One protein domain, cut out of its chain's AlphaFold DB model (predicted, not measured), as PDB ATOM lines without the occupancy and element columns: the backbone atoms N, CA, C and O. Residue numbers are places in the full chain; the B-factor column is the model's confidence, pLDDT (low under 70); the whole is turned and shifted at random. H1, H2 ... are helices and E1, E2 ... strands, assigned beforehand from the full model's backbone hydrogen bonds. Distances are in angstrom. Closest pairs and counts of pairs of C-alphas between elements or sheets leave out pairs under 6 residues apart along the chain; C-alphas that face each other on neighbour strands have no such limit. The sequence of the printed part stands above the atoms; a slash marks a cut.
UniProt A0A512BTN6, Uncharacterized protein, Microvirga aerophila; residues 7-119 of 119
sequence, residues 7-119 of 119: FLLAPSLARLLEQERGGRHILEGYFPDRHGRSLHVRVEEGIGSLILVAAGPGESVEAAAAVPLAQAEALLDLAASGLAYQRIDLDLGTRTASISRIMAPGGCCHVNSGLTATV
ATOM      1  N   PHE A   7      62.633 177.161 163.448       81.81
ATOM      2  CA  PHE A   7      62.447 177.607 162.067       81.81
ATOM      3  C   PHE A   7      63.746 177.487 161.278       81.81
ATOM      4  O   PHE A   7      64.832 177.701 161.816       81.81
ATOM      5  N   LEU A   8      63.633 177.186 159.987       83.56
ATOM      6  CA  LEU A   8      64.753 177.327 159.064       83.56
ATOM      7  C   LEU A   8      64.887 178.799 158.669       83.56
ATOM      8  O   LEU A   8      63.885 179.480 158.441       83.56
ATOM      9  N   LEU A   9      66.121 179.283 158.578       81.25
ATOM     10  CA  LEU A   9      66.406 180.645 158.132       81.25
ATOM     11  C   LEU A   9      66.835 180.670 156.670       81.25
ATOM     12  O   LEU A   9      67.555 179.790 156.197       81.25
ATOM     13  N   ALA A  10      66.429 181.730 155.970       84.56
ATOM     14  CA  ALA A  10      66.906 181.994 154.623       84.56
ATOM     15  C   ALA A  10      68.437 182.213 154.634       84.56
ATOM     16  O   ALA A  10      68.932 182.975 155.473       84.56
ATOM     17  N   PRO A  11      69.198 181.625 153.688       77.50
ATOM     18  CA  PRO A  11      70.659 181.746 153.660       77.50
ATOM     19  C   PRO A  11      71.174 183.190 153.580       77.50
ATOM     20  O   PRO A  11      72.232 183.500 154.122       77.50
ATOM     21  N   SER A  12      70.432 184.083 152.917       82.38
ATOM     22  CA  SER A  12      70.762 185.510 152.824       82.38
ATOM     23  C   SER A  12      70.701 186.208 154.183       82.38
ATOM     24  O   SER A  12      71.605 186.968 154.521       82.38
ATOM     25  N   LEU A  13      69.673 185.910 154.981       80.25
ATOM     26  CA  LEU A  13      69.515 186.465 156.322       80.25
ATOM     27  C   LEU A  13      70.583 185.926 157.281       80.25
ATOM     28  O   LEU A  13      71.119 186.689 158.074       80.25
ATOM     29  N   ALA A  14      70.935 184.641 157.174       77.94
ATOM     30  CA  ALA A  14      72.018 184.060 157.967       77.94
ATOM     31  C   ALA A  14      73.358 184.777 157.718       77.94
ATOM     32  O   ALA A  14      73.998 185.219 158.667       77.94
ATOM     33  N   ARG A  15      73.727 184.989 156.443       79.88
ATOM     34  CA  ARG A  15      74.949 185.728 156.072       79.88
ATOM     35  C   ARG A  15      74.949 187.169 156.582       79.88
ATOM     36  O   ARG A  15      75.980 187.647 157.039       79.88
ATOM     37  N   LEU A  16      73.805 187.854 156.504       84.25
ATOM     38  CA  LEU A  16      73.679 189.223 157.008       84.25
ATOM     39  C   LEU A  16      73.916 189.275 158.523       84.25
ATOM     40  O   LEU A  16      74.655 190.123 159.008       84.25
ATOM     41  N   LEU A  17      73.310 188.354 159.271       78.88
ATOM     42  CA  LEU A  17      73.436 188.320 160.727       78.88
ATOM     43  C   LEU A  17      74.863 188.015 161.179       78.88
ATOM     44  O   LEU A  17      75.339 188.625 162.131       78.88
ATOM     45  N   GLU A  18      75.557 187.127 160.475       74.19
ATOM     46  CA  GLU A  18      76.971 186.847 160.728       74.19
ATOM     47  C   GLU A  18      77.849 188.080 160.529       74.19
ATOM     48  O   GLU A  18      78.697 188.363 161.372       74.19
ATOM     49  N   GLN A  19      77.626 188.819 159.438       79.31
ATOM     50  CA  GLN A  19      78.395 190.021 159.128       79.31
ATOM     51  C   GLN A  19      78.179 191.124 160.172       79.31
ATOM     52  O   GLN A  19      79.127 191.804 160.553       79.31
ATOM     53  N   GLU A  20      76.941 191.301 160.630       79.94
ATOM     54  CA  GLU A  20      76.559 192.440 161.471       79.94
ATOM     55  C   GLU A  20      76.768 192.202 162.969       79.94
ATOM     56  O   GLU A  20      77.074 193.132 163.713       79.94
ATOM     57  N   ARG A  21      76.547 190.975 163.453       75.88
ATOM     58  CA  ARG A  21      76.505 190.682 164.897       75.88
ATOM     59  C   ARG A  21      77.696 189.864 165.372       75.88
ATOM     60  O   ARG A  21      77.954 189.829 166.574       75.88
ATOM     61  N   GLY A  22      78.395 189.192 164.456       74.12
ATOM     62  CA  GLY A  22      79.248 188.072 164.822       74.12
ATOM     63  C   GLY A  22      78.441 186.968 165.516       74.12
ATOM     64  O   GLY A  22      77.219 187.033 165.653       74.12
ATOM     65  N   GLY A  23      79.120 185.920 165.958       80.25
ATOM     66  CA  GLY A  23      78.476 184.824 166.669       80.25
ATOM     67  C   GLY A  23      79.498 184.021 167.439       80.25
ATOM     68  O   GLY A  23      80.649 183.928 167.009       80.25
ATOM     69  N   ARG A  24      79.066 183.453 168.562       86.44
ATOM     70  CA  ARG A  24      79.933 182.681 169.446       86.44
ATOM     71  C   ARG A  24      80.210 181.319 168.847       86.44
ATOM     72  O   ARG A  24      79.278 180.664 168.369       86.44
ATOM     73  N   HIS A  25      81.464 180.896 168.886       86.31
ATOM     74  CA  HIS A  25      81.841 179.556 168.466       86.31
ATOM     75  C   HIS A  25      81.605 178.586 169.610       86.31
ATOM     76  O   HIS A  25      82.148 178.742 170.704       86.31
ATOM     77  N   ILE A  26      80.784 177.582 169.330       89.31
ATOM     78  CA  ILE A  26      80.455 176.526 170.269       89.31
ATOM     79  C   ILE A  26      80.922 175.207 169.674       89.31
ATOM     80  O   ILE A  26      80.570 174.844 168.547       89.31
ATOM     81  N   LEU A  27      81.715 174.492 170.460       90.19
ATOM     82  CA  LEU A  27      82.156 173.142 170.172       90.19
ATOM     83  C   LEU A  27      81.586 172.209 171.235       90.19
ATOM     84  O   LEU A  27      81.813 172.402 172.425       90.19
ATOM     85  N   GLU A  28      80.840 171.203 170.807       90.38
ATOM     86  CA  GLU A  28      80.259 170.198 171.687       90.38
ATOM     87  C   GLU A  28      80.797 168.813 171.352       90.38
ATOM     88  O   GLU A  28      80.962 168.475 170.182       90.38
ATOM     89  N   GLY A  29      81.030 168.008 172.382       89.75
ATOM     90  CA  GLY A  29      81.386 166.599 172.281       89.75
ATOM     91  C   GLY A  29      80.422 165.773 173.112       89.75
ATOM     92  O   GLY A  29      80.261 166.021 174.303       89.75
ATOM     93  N   TYR A  30      79.776 164.793 172.494       87.81
ATOM     94  CA  TYR A  30      78.774 163.951 173.133       87.81
ATOM     95  C   TYR A  30      79.372 162.592 173.492       87.81
ATOM     96  O   TYR A  30      80.022 161.934 172.671       87.81
ATOM     97  N   PHE A  31      79.133 162.166 174.729       87.00
ATOM     98  CA  PHE A  31      79.492 160.839 175.212       87.00
ATOM     99  C   PHE A  31      78.316 159.871 175.022       87.00
ATOM    100  O   PHE A  31      77.166 160.309 174.980       87.00
ATOM    101  N   PRO A  32      78.570 158.553 174.926       82.06
ATOM    102  CA  PRO A  32      77.503 157.566 174.809       82.06
ATOM    103  C   PRO A  32      76.535 157.653 175.990       82.06
ATOM    104  O   PRO A  32      76.969 157.638 177.148       82.06
ATOM    105  N   ASP A  33      75.236 157.689 175.696       79.69
ATOM    106  CA  ASP A  33      74.194 157.722 176.719       79.69
ATOM    107  C   ASP A  33      74.305 156.513 177.651       79.69
ATOM    108  O   ASP A  33      74.385 155.359 177.218       79.69
ATOM    109  N   ARG A  34      74.271 156.767 178.961       73.00
ATOM    110  CA  ARG A  34      74.231 155.710 179.977       73.00
ATOM    111  C   ARG A  34      73.011 155.904 180.859       73.00
ATOM    112  O   ARG A  34      72.862 156.927 181.520       73.00
ATOM    113  N   HIS A  35      72.149 154.886 180.898       71.12
ATOM    114  CA  HIS A  35      70.995 154.814 181.803       71.12
ATOM    115  C   HIS A  35      70.031 156.016 181.719       71.12
ATOM    116  O   HIS A  35      69.561 156.508 182.743       71.12
ATOM    117  N   GLY A  36      69.739 156.504 180.507       73.25
ATOM    118  CA  GLY A  36      68.806 157.624 180.305       73.25
ATOM    119  C   GLY A  36      69.364 158.992 180.712       73.25
ATOM    120  O   GLY A  36      68.597 159.926 180.953       73.25
ATOM    121  N   ARG A  37      70.693 159.105 180.819       81.19
ATOM    122  CA  ARG A  37      71.412 160.366 180.997       81.19
ATOM    123  C   ARG A  37      72.366 160.561 179.829       81.19
ATOM    124  O   ARG A  37      73.108 159.631 179.500       81.19
ATOM    125  N   SER A  38      72.365 161.765 179.275       86.12
ATOM    126  CA  SER A  38      73.341 162.192 178.285       86.12
ATOM    127  C   SER A  38      74.366 163.100 178.945       86.12
ATOM    128  O   SER A  38      74.046 163.937 179.789       86.12
ATOM    129  N   LEU A  39      75.630 162.892 178.601       89.44
ATOM    130  CA  LEU A  39      76.731 163.727 179.052       89.44
ATOM    131  C   LEU A  39      77.384 164.314 177.812       89.44
ATOM    132  O   LEU A  39      77.667 163.588 176.856       89.44
ATOM    133  N   HIS A  40      77.642 165.611 177.830       90.19
ATOM    134  CA  HIS A  40      78.386 166.262 176.769       90.19
ATOM    135  C   HIS A  40      79.303 167.337 177.336       90.19
ATOM    136  O   HIS A  40      79.009 167.973 178.345       90.19
ATOM    137  N   VAL A  41      80.447 167.514 176.694       92.25
ATOM    138  CA  VAL A  41      81.345 168.637 176.935       92.25
ATOM    139  C   VAL A  41      80.989 169.750 175.957       92.25
ATOM    140  O   VAL A  41      80.681 169.482 174.798       92.25
ATOM    141  N   ARG A  42      81.011 170.996 176.420       92.81
ATOM    142  CA  ARG A  42      80.829 172.202 175.616       92.81
ATOM    143  C   ARG A  42      82.016 173.126 175.856       92.81
ATOM    144  O   ARG A  42      82.361 173.396 177.003       92.81
ATOM    145  N   VAL A  43      82.610 173.629 174.785       91.06
ATOM    146  CA  VAL A  43      83.556 174.743 174.807       91.06
ATOM    147  C   VAL A  43      82.910 175.904 174.069       91.06
ATOM    148  O   VAL A  43      82.564 175.785 172.895       91.06
ATOM    149  N   GLU A  44      82.723 177.015 174.769       90.44
ATOM    150  CA  GLU A  44      82.164 178.252 174.227       90.44
ATOM    151  C   GLU A  44      83.129 179.394 174.538       90.44
ATOM    152  O   GLU A  44      83.418 179.640 175.705       90.44
ATOM    153  N   GLU A  45      83.651 180.067 173.507       85.88
ATOM    154  CA  GLU A  45      84.556 181.224 173.664       85.88
ATOM    155  C   GLU A  45      85.735 180.967 174.637       85.88
ATOM    156  O   GLU A  45      86.144 181.836 175.404       85.88
ATOM    157  N   GLY A  46      86.279 179.743 174.638       84.62
ATOM    158  CA  GLY A  46      87.382 179.336 175.522       84.62
ATOM    159  C   GLY A  46      86.968 178.934 176.946       84.62
ATOM    160  O   GLY A  46      87.827 178.646 177.778       84.62
ATOM    161  N   ILE A  47      85.669 178.870 177.240       90.38
ATOM    162  CA  ILE A  47      85.128 178.395 178.515       90.38
ATOM    163  C   ILE A  47      84.664 176.949 178.355       90.38
ATOM    164  O   ILE A  47      83.757 176.652 177.579       90.38
ATOM    165  N   GLY A  48      85.283 176.047 179.117       91.44
ATOM    166  CA  GLY A  48      84.912 174.639 179.178       91.44
ATOM    167  C   GLY A  48      83.778 174.383 180.168       91.44
ATOM    168  O   GLY A  48      83.801 174.847 181.308       91.44
ATOM    169  N   SER A  49      82.784 173.611 179.749       93.56
ATOM    170  CA  SER A  49      81.681 173.152 180.590       93.56
ATOM    171  C   SER A  49      81.390 171.682 180.328       93.56
ATOM    172  O   SER A  49      81.363 171.235 179.185       93.56
ATOM    173  N   LEU A  50      81.144 170.926 181.392       92.50
ATOM    174  CA  LEU A  50      80.646 169.561 181.320       92.50
ATOM    175  C   LEU A  50      79.171 169.565 181.710       92.50
ATOM    176  O   LEU A  50      78.815 169.992 182.808       92.50
ATOM    177  N   ILE A  51      78.323 169.110 180.799       92.12
ATOM    178  CA  ILE A  51      76.875 169.216 180.905       92.12
ATOM    179  C   ILE A  51      76.280 167.815 180.987       92.12
ATOM    180  O   ILE A  51      76.439 166.992 180.085       92.12
ATOM    181  N   LEU A  52      75.573 167.559 182.083       90.31
ATOM    182  CA  LEU A  52      74.789 166.354 182.298       90.31
ATOM    183  C   LEU A  52      73.315 166.678 182.074       90.31
ATOM    184  O   LEU A  52      72.757 167.528 182.762       90.31
ATOM    185  N   VAL A  53      72.674 165.956 181.164       88.00
ATOM    186  CA  VAL A  53      71.228 166.002 180.962       88.00
ATOM    187  C   VAL A  53      70.648 164.683 181.448       88.00
ATOM    188  O   VAL A  53      70.988 163.610 180.949       88.00
ATOM    189  N   ALA A  54      69.774 164.743 182.444       84.31
ATOM    190  CA  ALA A  54      69.088 163.574 182.978       84.31
ATOM    191  C   ALA A  54      67.581 163.697 182.757       84.31
ATOM    192  O   ALA A  54      67.006 164.767 182.955       84.31
ATOM    193  N   ALA A  55      66.925 162.594 182.390       74.62
ATOM    194  CA  ALA A  55      65.468 162.552 182.357       74.62
ATOM    195  C   ALA A  55      64.904 162.739 183.779       74.62
ATOM    196  O   ALA A  55      65.150 161.918 184.665       74.62
ATOM    197  N   GLY A  56      64.171 163.832 183.999       66.19
ATOM    198  CA  GLY A  56      63.407 164.088 185.216       66.19
ATOM    199  C   GLY A  56      61.913 163.796 185.019       66.19
ATOM    200  O   GLY A  56      61.460 163.593 183.889       66.19
ATOM    201  N   PRO A  57      61.114 163.764 186.100       54.00
ATOM    202  CA  PRO A  57      59.665 163.638 185.994       54.00
ATOM    203  C   PRO A  57      59.071 164.906 185.356       54.00
ATOM    204  O   PRO A  57      58.798 165.890 186.036       54.00
ATOM    205  N   GLY A  58      58.882 164.873 184.034       59.84
ATOM    206  CA  GLY A  58      58.194 165.901 183.243       59.84
ATOM    207  C   GLY A  58      59.095 166.750 182.340       59.84
ATOM    208  O   GLY A  58      58.662 167.118 181.252       59.84
ATOM    209  N   GLU A  59      60.341 167.014 182.740       64.69
ATOM    210  CA  GLU A  59      61.316 167.783 181.953       64.69
ATOM    211  C   GLU A  59      62.738 167.251 182.187       64.69
ATOM    212  O   GLU A  59      63.062 166.742 183.266       64.69
ATOM    213  N   SER A  60      63.584 167.327 181.160       72.19
ATOM    214  CA  SER A  60      65.001 166.985 181.275       72.19
ATOM    215  C   SER A  60      65.708 168.013 182.157       72.19
ATOM    216  O   SER A  60      65.595 169.212 181.922       72.19
ATOM    217  N   VAL A  61      66.457 167.553 183.157       77.94
ATOM    218  CA  VAL A  61      67.250 168.424 184.030       77.94
ATOM    219  C   VAL A  61      68.658 168.527 183.463       77.94
ATOM    220  O   VAL A  61      69.354 167.516 183.353       77.94
ATOM    221  N   GLU A  62      69.065 169.746 183.114       84.06
ATOM    222  CA  GLU A  62      70.420 170.077 182.674       84.06
ATOM    223  C   GLU A  62      71.236 170.603 183.862       84.06
ATOM    224  O   GLU A  62      70.835 171.548 184.544       84.06
ATOM    225  N   ALA A  63      72.382 169.983 184.127       86.38
ATOM    226  CA  ALA A  63      73.340 170.409 185.137       86.38
ATOM    227  C   ALA A  63      74.692 170.671 184.470       86.38
ATOM    228  O   ALA A  63      75.300 169.754 183.915       86.38
ATOM    229  N   ALA A  64      75.163 171.917 184.539       89.69
ATOM    230  CA  ALA A  64      76.443 172.334 183.982       89.69
ATOM    231  C   ALA A  64      77.488 172.514 185.089       89.69
ATOM    232  O   ALA A  64      77.238 173.178 186.097       89.69
ATOM    233  N   ALA A  65      78.674 171.948 184.883       92.25
ATOM    234  CA  ALA A  65      79.842 172.141 185.728       92.25
ATOM    235  C   ALA A  65      80.957 172.809 184.919       92.25
ATOM    236  O   ALA A  65      81.324 172.326 183.847       92.25
ATOM    237  N   ALA A  66      81.511 173.904 185.440       92.88
ATOM    238  CA  ALA A  66      82.672 174.544 184.832       92.88
ATOM    239  C   ALA A  66      83.890 173.616 184.935       92.88
ATOM    240  O   ALA A  66      84.174 173.068 186.003       92.88
ATOM    241  N   VAL A  67      84.618 173.463 183.832       94.00
ATOM    242  CA  VAL A  67      85.852 172.673 183.763       94.00
ATOM    243  C   VAL A  67      86.965 173.501 183.116       94.00
ATOM    244  O   VAL A  67      86.691 174.312 182.228       94.00
ATOM    245  N   PRO A  68      88.230 173.328 183.536       94.38
ATOM    246  CA  PRO A  68      89.368 173.958 182.877       94.38
ATOM    247  C   PRO A  68      89.382 173.677 181.372       94.38
ATOM    248  O   PRO A  68      89.130 172.544 180.957       94.38
ATOM    249  N   LEU A  69      89.745 174.679 180.566       91.06
ATOM    250  CA  LEU A  69      89.744 174.571 179.103       91.06
ATOM    251  C   LEU A  69      90.549 173.359 178.606       91.06
ATOM    252  O   LEU A  69      90.019 172.555 177.853       91.06
ATOM    253  N   ALA A  70      91.761 173.155 179.129       90.75
ATOM    254  CA  ALA A  70      92.601 172.012 178.759       90.75
ATOM    255  C   ALA A  70      91.936 170.646 179.034       90.75
ATOM    256  O   ALA A  70      92.166 169.682 178.309       90.75
ATOM    257  N   GLN A  71      91.099 170.544 180.075       92.25
ATOM    258  CA  GLN A  71      90.339 169.320 180.346       92.25
ATOM    259  C   GLN A  71      89.164 169.176 179.379       92.25
ATOM    260  O   GLN A  71      88.889 168.073 178.921       92.25
ATOM    261  N   ALA A  72      88.483 170.276 179.054       90.31
ATOM    262  CA  ALA A  72      87.392 170.266 178.088       90.31
ATOM    263  C   ALA A  72      87.874 169.873 176.683       90.31
ATOM    264  O   ALA A  72      87.233 169.055 176.032       90.31
ATOM    265  N   GLU A  73      89.024 170.386 176.249       88.88
ATOM    266  CA  GLU A  73      89.673 170.016 174.984       88.88
ATOM    267  C   GLU A  73      90.044 168.530 174.956       88.88
ATOM    268  O   GLU A  73      89.666 167.819 174.029       88.88
ATOM    269  N   ALA A  74      90.666 168.011 176.019       88.69
ATOM    270  CA  ALA A  74      90.965 166.580 176.112       88.69
ATOM    271  C   ALA A  74      89.696 165.701 176.095       88.69
ATOM    272  O   ALA A  74      89.697 164.598 175.551       88.69
ATOM    273  N   LEU A  75      88.600 166.174 176.694       90.19
ATOM    274  CA  LEU A  75      87.306 165.489 176.669       90.19
ATOM    275  C   LEU A  75      86.652 165.522 175.284       90.19
ATOM    276  O   LEU A  75      85.976 164.560 174.922       90.19
ATOM    277  N   LEU A  76      86.855 166.593 174.514       87.31
ATOM    278  CA  LEU A  76      86.386 166.697 173.133       87.31
ATOM    279  C   LEU A  76      87.064 165.660 172.233       87.31
ATOM    280  O   LEU A  76      86.374 165.018 171.446       87.31
ATOM    281  N   ASP A  77      88.367 165.434 172.406       85.19
ATOM    282  CA  ASP A  77      89.117 164.410 171.659       85.19
ATOM    283  C   ASP A  77      88.645 162.976 171.963       85.19
ATOM    284  O   ASP A  77      88.786 162.073 171.139       85.19
ATOM    285  N   LEU A  78      88.069 162.755 173.149       86.00
ATOM    286  CA  LEU A  78      87.533 161.463 173.592       86.00
ATOM    287  C   LEU A  78      86.038 161.283 173.289       86.00
ATOM    288  O   LEU A  78      85.490 160.200 173.526       86.00
ATOM    289  N   ALA A  79      85.356 162.328 172.823       85.19
ATOM    290  CA  ALA A  79      83.928 162.274 172.555       85.19
ATOM    291  C   ALA A  79      83.626 161.332 171.379       85.19
ATOM    292  O   ALA A  79      84.352 161.272 170.389       85.19
ATOM    293  N   ALA A  80      82.510 160.605 171.464       75.25
ATOM    294  CA  ALA A  80      82.105 159.674 170.408       75.25
ATOM    295  C   ALA A  80      81.607 160.405 169.147       75.25
ATOM    296  O   ALA A  80      81.654 159.870 168.041       75.25
ATOM    297  N   SER A  81      81.109 161.628 169.326       81.12
ATOM    298  CA  SER A  81      80.657 162.509 168.252       81.12
ATOM    299  C   SER A  81      80.806 163.961 168.672       81.12
ATOM    300  O   SER A  81      80.644 164.267 169.855       81.12
ATOM    301  N   GLY A  82      81.054 164.852 167.712       82.69
ATOM    302  CA  GLY A  82      81.160 166.282 167.970       82.69
ATOM    303  C   GLY A  82      80.221 167.125 167.115       82.69
ATOM    304  O   GLY A  82      79.733 166.693 166.070       82.69
ATOM    305  N   LEU A  83      80.001 168.366 167.532       85.44
ATOM    306  CA  LEU A  83      79.282 169.379 166.771       85.44
ATOM    307  C   LEU A  83      79.963 170.732 166.959       85.44
ATOM    308  O   LEU A  83      80.055 171.236 168.073       85.44
ATOM    309  N   ALA A  84      80.397 171.335 165.858       86.12
ATOM    310  CA  ALA A  84      80.854 172.713 165.829       86.12
ATOM    311  C   ALA A  84      79.770 173.581 165.191       86.12
ATOM    312  O   ALA A  84      79.349 173.351 164.048       86.12
ATOM    313  N   TYR A  85      79.317 174.596 165.914       86.38
ATOM    314  CA  TYR A  85      78.335 175.546 165.417       86.38
ATOM    315  C   TYR A  85      78.607 176.949 165.935       86.38
ATOM    316  O   TYR A  85      79.263 177.159 166.950       86.38
ATOM    317  N   GLN A  86      78.084 177.923 165.207       84.88
ATOM    318  CA  GLN A  86      78.076 179.309 165.623       84.88
ATOM    319  C   GLN A  86      76.694 179.656 166.169       84.88
ATOM    320  O   GLN A  86      75.687 179.330 165.532       84.88
ATOM    321  N   ARG A  87      76.631 180.308 167.333       87.75
ATOM    322  CA  ARG A  87      75.378 180.779 167.935       87.75
ATOM    323  C   ARG A  87      75.323 182.300 167.994       87.75
ATOM    324  O   ARG A  87      76.232 182.947 168.511       87.75
ATOM    325  N   ILE A  88      74.213 182.847 167.514       86.94
ATOM    326  CA  ILE A  88      73.873 184.266 167.595       86.94
ATOM    327  C   ILE A  88      72.604 184.385 168.431       86.94
ATOM    328  O   ILE A  88      71.565 183.844 168.049       86.94
ATOM    329  N   ASP A  89      72.689 185.094 169.552       86.44
ATOM    330  CA  ASP A  89      71.519 185.398 170.370       86.44
ATOM    331  C   ASP A  89      70.944 186.749 169.942       86.44
ATOM    332  O   ASP A  89      71.662 187.736 169.771       86.44
ATOM    333  N   LEU A  90      69.632 186.777 169.744       82.94
ATOM    334  CA  LEU A  90      68.862 187.943 169.356       82.94
ATOM    335  C   LEU A  90      67.836 188.247 170.439       82.94
ATOM    336  O   LEU A  90      67.005 187.407 170.788       82.94
ATOM    337  N   ASP A  91      67.859 189.482 170.918       85.06
ATOM    338  CA  ASP A  91      66.788 190.020 171.740       85.06
ATOM    339  C   ASP A  91      65.698 190.611 170.831       85.06
ATOM    340  O   ASP A  91      65.949 191.526 170.044       85.06
ATOM    341  N   LEU A  92      64.487 190.055 170.908       83.38
ATOM    342  CA  LEU A  92      63.286 190.508 170.197       83.38
ATOM    343  C   LEU A  92      62.347 191.296 171.137       83.38
ATOM    344  O   LEU A  92      61.143 191.414 170.883       83.38
ATOM    345  N   GLY A  93      62.873 191.799 172.256       83.56
ATOM    346  CA  GLY A  93      62.180 192.590 173.267       83.56
ATOM    347  C   GLY A  93      61.399 191.724 174.251       83.56
ATOM    348  O   GLY A  93      61.763 191.596 175.412       83.56
ATOM    349  N   THR A  94      60.301 191.115 173.800       83.00
ATOM    350  CA  THR A  94      59.483 190.228 174.664       83.00
ATOM    351  C   THR A  94      59.888 188.760 174.576       83.00
ATOM    352  O   THR A  94      59.329 187.919 175.282       83.00
ATOM    353  N   ARG A  95      60.817 188.435 173.673       81.75
ATOM    354  CA  ARG A  95      61.289 187.077 173.401       81.75
ATOM    355  C   ARG A  95      62.769 187.107 173.082       81.75
ATOM    356  O   ARG A  95      63.251 188.050 172.466       81.75
ATOM    357  N   THR A  96      63.450 186.031 173.424       82.94
ATOM    358  CA  THR A  96      64.819 185.770 172.992       82.94
ATOM    359  C   THR A  96      64.783 184.748 171.869       82.94
ATOM    360  O   THR A  96      64.095 183.740 171.988       82.94
ATOM    361  N   ALA A  97      65.534 184.977 170.802       84.44
ATOM    362  CA  ALA A  97      65.753 183.991 169.757       84.44
ATOM    363  C   ALA A  97      67.234 183.623 169.711       84.44
ATOM    364  O   ALA A  97      68.097 184.481 169.850       84.44
ATOM    365  N   SER A  98      67.533 182.351 169.484       84.44
ATOM    366  CA  SER A  98      68.894 181.889 169.218       84.44
ATOM    367  C   SER A  98      68.969 181.320 167.812       84.44
ATOM    368  O   SER A  98      68.133 180.521 167.381       84.44
ATOM    369  N   ILE A  99      69.978 181.741 167.068       85.75
ATOM    370  CA  ILE A  99      70.256 181.269 165.719       85.75
ATOM    371  C   ILE A  99      71.506 180.421 165.795       85.75
ATOM    372  O   ILE A  99      72.546 180.902 166.233       85.75
ATOM    373  N   SER A 100      71.400 179.158 165.386       85.44
ATOM    374  CA  SER A 100      72.538 178.242 165.361       85.44
ATOM    375  C   SER A 100      72.869 177.851 163.922       85.44
ATOM    376  O   SER A 100      72.023 177.307 163.202       85.44
ATOM    377  N   ARG A 101      74.110 178.114 163.509       81.62
ATOM    378  CA  ARG A 101      74.673 177.674 162.232       81.62
ATOM    379  C   ARG A 101      75.657 176.545 162.460       81.62
ATOM    380  O   ARG A 101      76.708 176.745 163.051       81.62
ATOM    381  N   ILE A 102      75.341 175.376 161.922       80.75
ATOM    382  CA  ILE A 102      76.241 174.225 161.949       80.75
ATOM    383  C   ILE A 102      77.408 174.500 160.992       80.75
ATOM    384  O   ILE A 102      77.191 174.713 159.798       80.75
ATOM    385  N   MET A 103      78.626 174.535 161.532       76.25
ATOM    386  CA  MET A 103      79.867 174.811 160.798       76.25
ATOM    387  C   MET A 103      80.537 173.511 160.358       76.25
ATOM    388  O   MET A 103      80.917 173.368 159.198       76.25
ATOM    389  N   ALA A 104      80.623 172.542 161.268       68.06
ATOM    390  CA  ALA A 104      81.058 171.188 160.972       68.06
ATOM    391  C   ALA A 104      80.382 170.216 161.952       68.06
ATOM    392  O   ALA A 104      80.435 170.449 163.161       68.06
ATOM    393  N   PRO A 105      79.772 169.111 161.494       61.75
ATOM    394  CA  PRO A 105      79.615 167.960 162.371       61.75
ATOM    395  C   PRO A 105      81.034 167.496 162.730       61.75
ATOM    396  O   PRO A 105      81.840 167.210 161.845       61.75
ATOM    397  N   GLY A 106      81.395 167.532 164.008       48.88
ATOM    398  CA  GLY A 106      82.740 167.191 164.458       48.88
ATOM    399  C   GLY A 106      83.066 165.731 164.146       48.88
ATOM    400  O   GLY A 106      82.299 164.840 164.506       48.88
ATOM    401  N   GLY A 107      84.199 165.505 163.475       45.03
ATOM    402  CA  GLY A 107      84.935 164.235 163.368       45.03
ATOM    403  C   GLY A 107      84.294 163.059 162.620       45.03
ATOM    404  O   GLY A 107      85.004 162.351 161.914       45.03
ATOM    405  N   CYS A 108      82.984 162.844 162.709       38.12
ATOM    406  CA  CYS A 108      82.313 161.701 162.092       38.12
ATOM    407  C   CYS A 108      81.200 162.178 161.159       38.12
ATOM    408  O   CYS A 108      80.101 162.551 161.559       38.12
ATOM    409  N   CYS A 109      81.546 162.177 159.881       32.75
ATOM    410  CA  CYS A 109      80.760 162.494 158.700       32.75
ATOM    411  C   CYS A 109      79.267 162.084 158.778       32.75
ATOM    412  O   CYS A 109      78.901 160.960 158.439       32.75
ATOM    413  N   HIS A 110      78.383 163.040 159.077       31.89
ATOM    414  CA  HIS A 110      77.058 163.126 158.452       31.89
ATOM    415  C   HIS A 110      76.682 164.605 158.294       31.89
ATOM    416  O   HIS A 110      76.246 165.276 159.226       31.89
ATOM    417  N   VAL A 111      76.948 165.147 157.105       31.47
ATOM    418  CA  VAL A 111      76.649 166.539 156.768       31.47
ATOM    419  C   VAL A 111      75.160 166.640 156.470       31.47
ATOM    420  O   VAL A 111      74.710 166.229 155.406       31.47
ATOM    421  N   ASN A 112      74.401 167.221 157.396       31.30
ATOM    422  CA  ASN A 112      73.133 167.850 157.059       31.30
ATOM    423  C   ASN A 112      73.199 169.305 157.521       31.30
ATOM    424  O   ASN A 112      72.938 169.644 158.675       31.30
ATOM    425  N   SER A 113      73.668 170.165 156.622       32.94
ATOM    426  CA  SER A 113      73.765 171.609 156.812       32.94
ATOM    427  C   SER A 113      72.361 172.222 156.855       32.94
ATOM    428  O   SER A 113      71.842 172.687 155.844       32.94
ATOM    429  N   GLY A 114      71.738 172.190 158.035       39.00
ATOM    430  CA  GLY A 114      70.457 172.830 158.334       39.00
ATOM    431  C   GLY A 114      70.620 173.904 159.410       39.00
ATOM    432  O   GLY A 114      70.927 173.602 160.561       39.00
ATOM    433  N   LEU A 115      70.417 175.168 159.037       44.22
ATOM    434  CA  LEU A 115      70.409 176.306 159.960       44.22
ATOM    435  C   LEU A 115      69.091 176.287 160.742       44.22
ATOM    436  O   LEU A 115      68.025 176.344 160.131       44.22
ATOM    437  N   THR A 116      69.150 176.186 162.070       42.47
ATOM    438  CA  THR A 116      67.947 176.108 162.914       42.47
ATOM    439  C   THR A 116      67.901 177.307 163.854       42.47
ATOM    440  O   THR A 116      68.780 177.481 164.695       42.47
ATOM    441  N   ALA A 117      66.877 178.141 163.701       36.50
ATOM    442  CA  ALA A 117      66.523 179.189 164.649       36.50
ATOM    443  C   ALA A 117      65.592 178.611 165.710       36.50
ATOM    444  O   ALA A 117      64.666 177.888 165.357       36.50
ATOM    445  N   THR A 118      65.819 178.942 166.975       45.16
ATOM    446  CA  THR A 118      64.996 178.550 168.121       45.16
ATOM    447  C   THR A 118      64.463 179.830 168.776       45.16
ATOM    448  O   THR A 118      65.264 180.656 169.210       45.16
ATOM    449  N   VAL A 119      63.139 180.021 168.786       39.62
ATOM    450  CA  VAL A 119      62.408 181.211 169.286       39.62
ATOM    451  C   VAL A 119      61.525 180.847 170.467       39.62
ATOM    452  O   VAL A 119      60.933 179.742 170.413       39.62
TER     453      VAL A 119
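This is residues 7 to 119 of the 119 residues of an uncharacterized protein of Microvirga aerophila (UniProt A0A512BTN6). What is the main picture? One strongly twisted, all-antiparallel sheet, in the order E4 E3 E2 E1 E5 E6 E7, is curled like part of a barrel, with H1 over E5 and E6 and H2 over E3 and E2. It makes two layers, both helices on one face of the sheet. What is it built of? The printed part has 113 residues with two named helices and seven named strands, H1 E1 E2 E3 E4 H2 E5 E6 E7 along the chain, class mixed; it is compact, with a radius of gyration of the C-alphas of 15.2 A and spans of 40 by 33 by 27 A.

How does H1 sit? H1, residues 11 to 21, is on the sheet at a height of 10.2 A and runs across the strands, at 66 degrees to E5, residues 81 to 91, on the local plane. Its closest C-alphas to E5 are those of Arg 21 and Ile 88, 7.4 A apart. How do the strands pair? E1, residues 24 to 30, E2, 37 to 44, E3, 47 to 55, and E4, 60 to 67, form a meander, each strand the antiparallel neighbour of the one before, with N 27 and O 43 at 2.9 A, N 38 and O 53 at 2.8 A and N 50 and O 65 at 2.8 A, within hydrogen-bond range. E5, E6, residues 96 to 106, and E7, residues 116 to 118, form another, with N 86 and O 101 at 2.8 A and N 98 and O 118 at 2.8 A; E1 and E5 are antiparallel neighbours, with N 26 and O 85 at 2.9 A. Where is H2? H2, residues 69 to 77, is on the sheet at a height of 7.7 A, slantwise to the strands and apart from H1; its closest C-alphas to E3 are those of Leu 69 and Gly 48, 4.8 A apart. In H1 and H2 every O i to N i+4 pair is within hydrogen-bond range.

Where do the elements begin and end? H1 begins at C-alpha 11, (70.659, 181.746, 153.660), and E7 ends at C-alpha 118, (64.996, 178.550, 168.121). Which are long? E5 measures 31.0 A from first to last C-alpha, and E6, 27.2 A, bends by 67 degrees at residue 103.

How large is it? The C-alphas farthest apart, of Glu 20 and His 35, are 43.1 A apart. Is it whole and sure? The printed part has no cut and no long link; pLDDT is under 70 at residues 56 to 59 and 104 to 119.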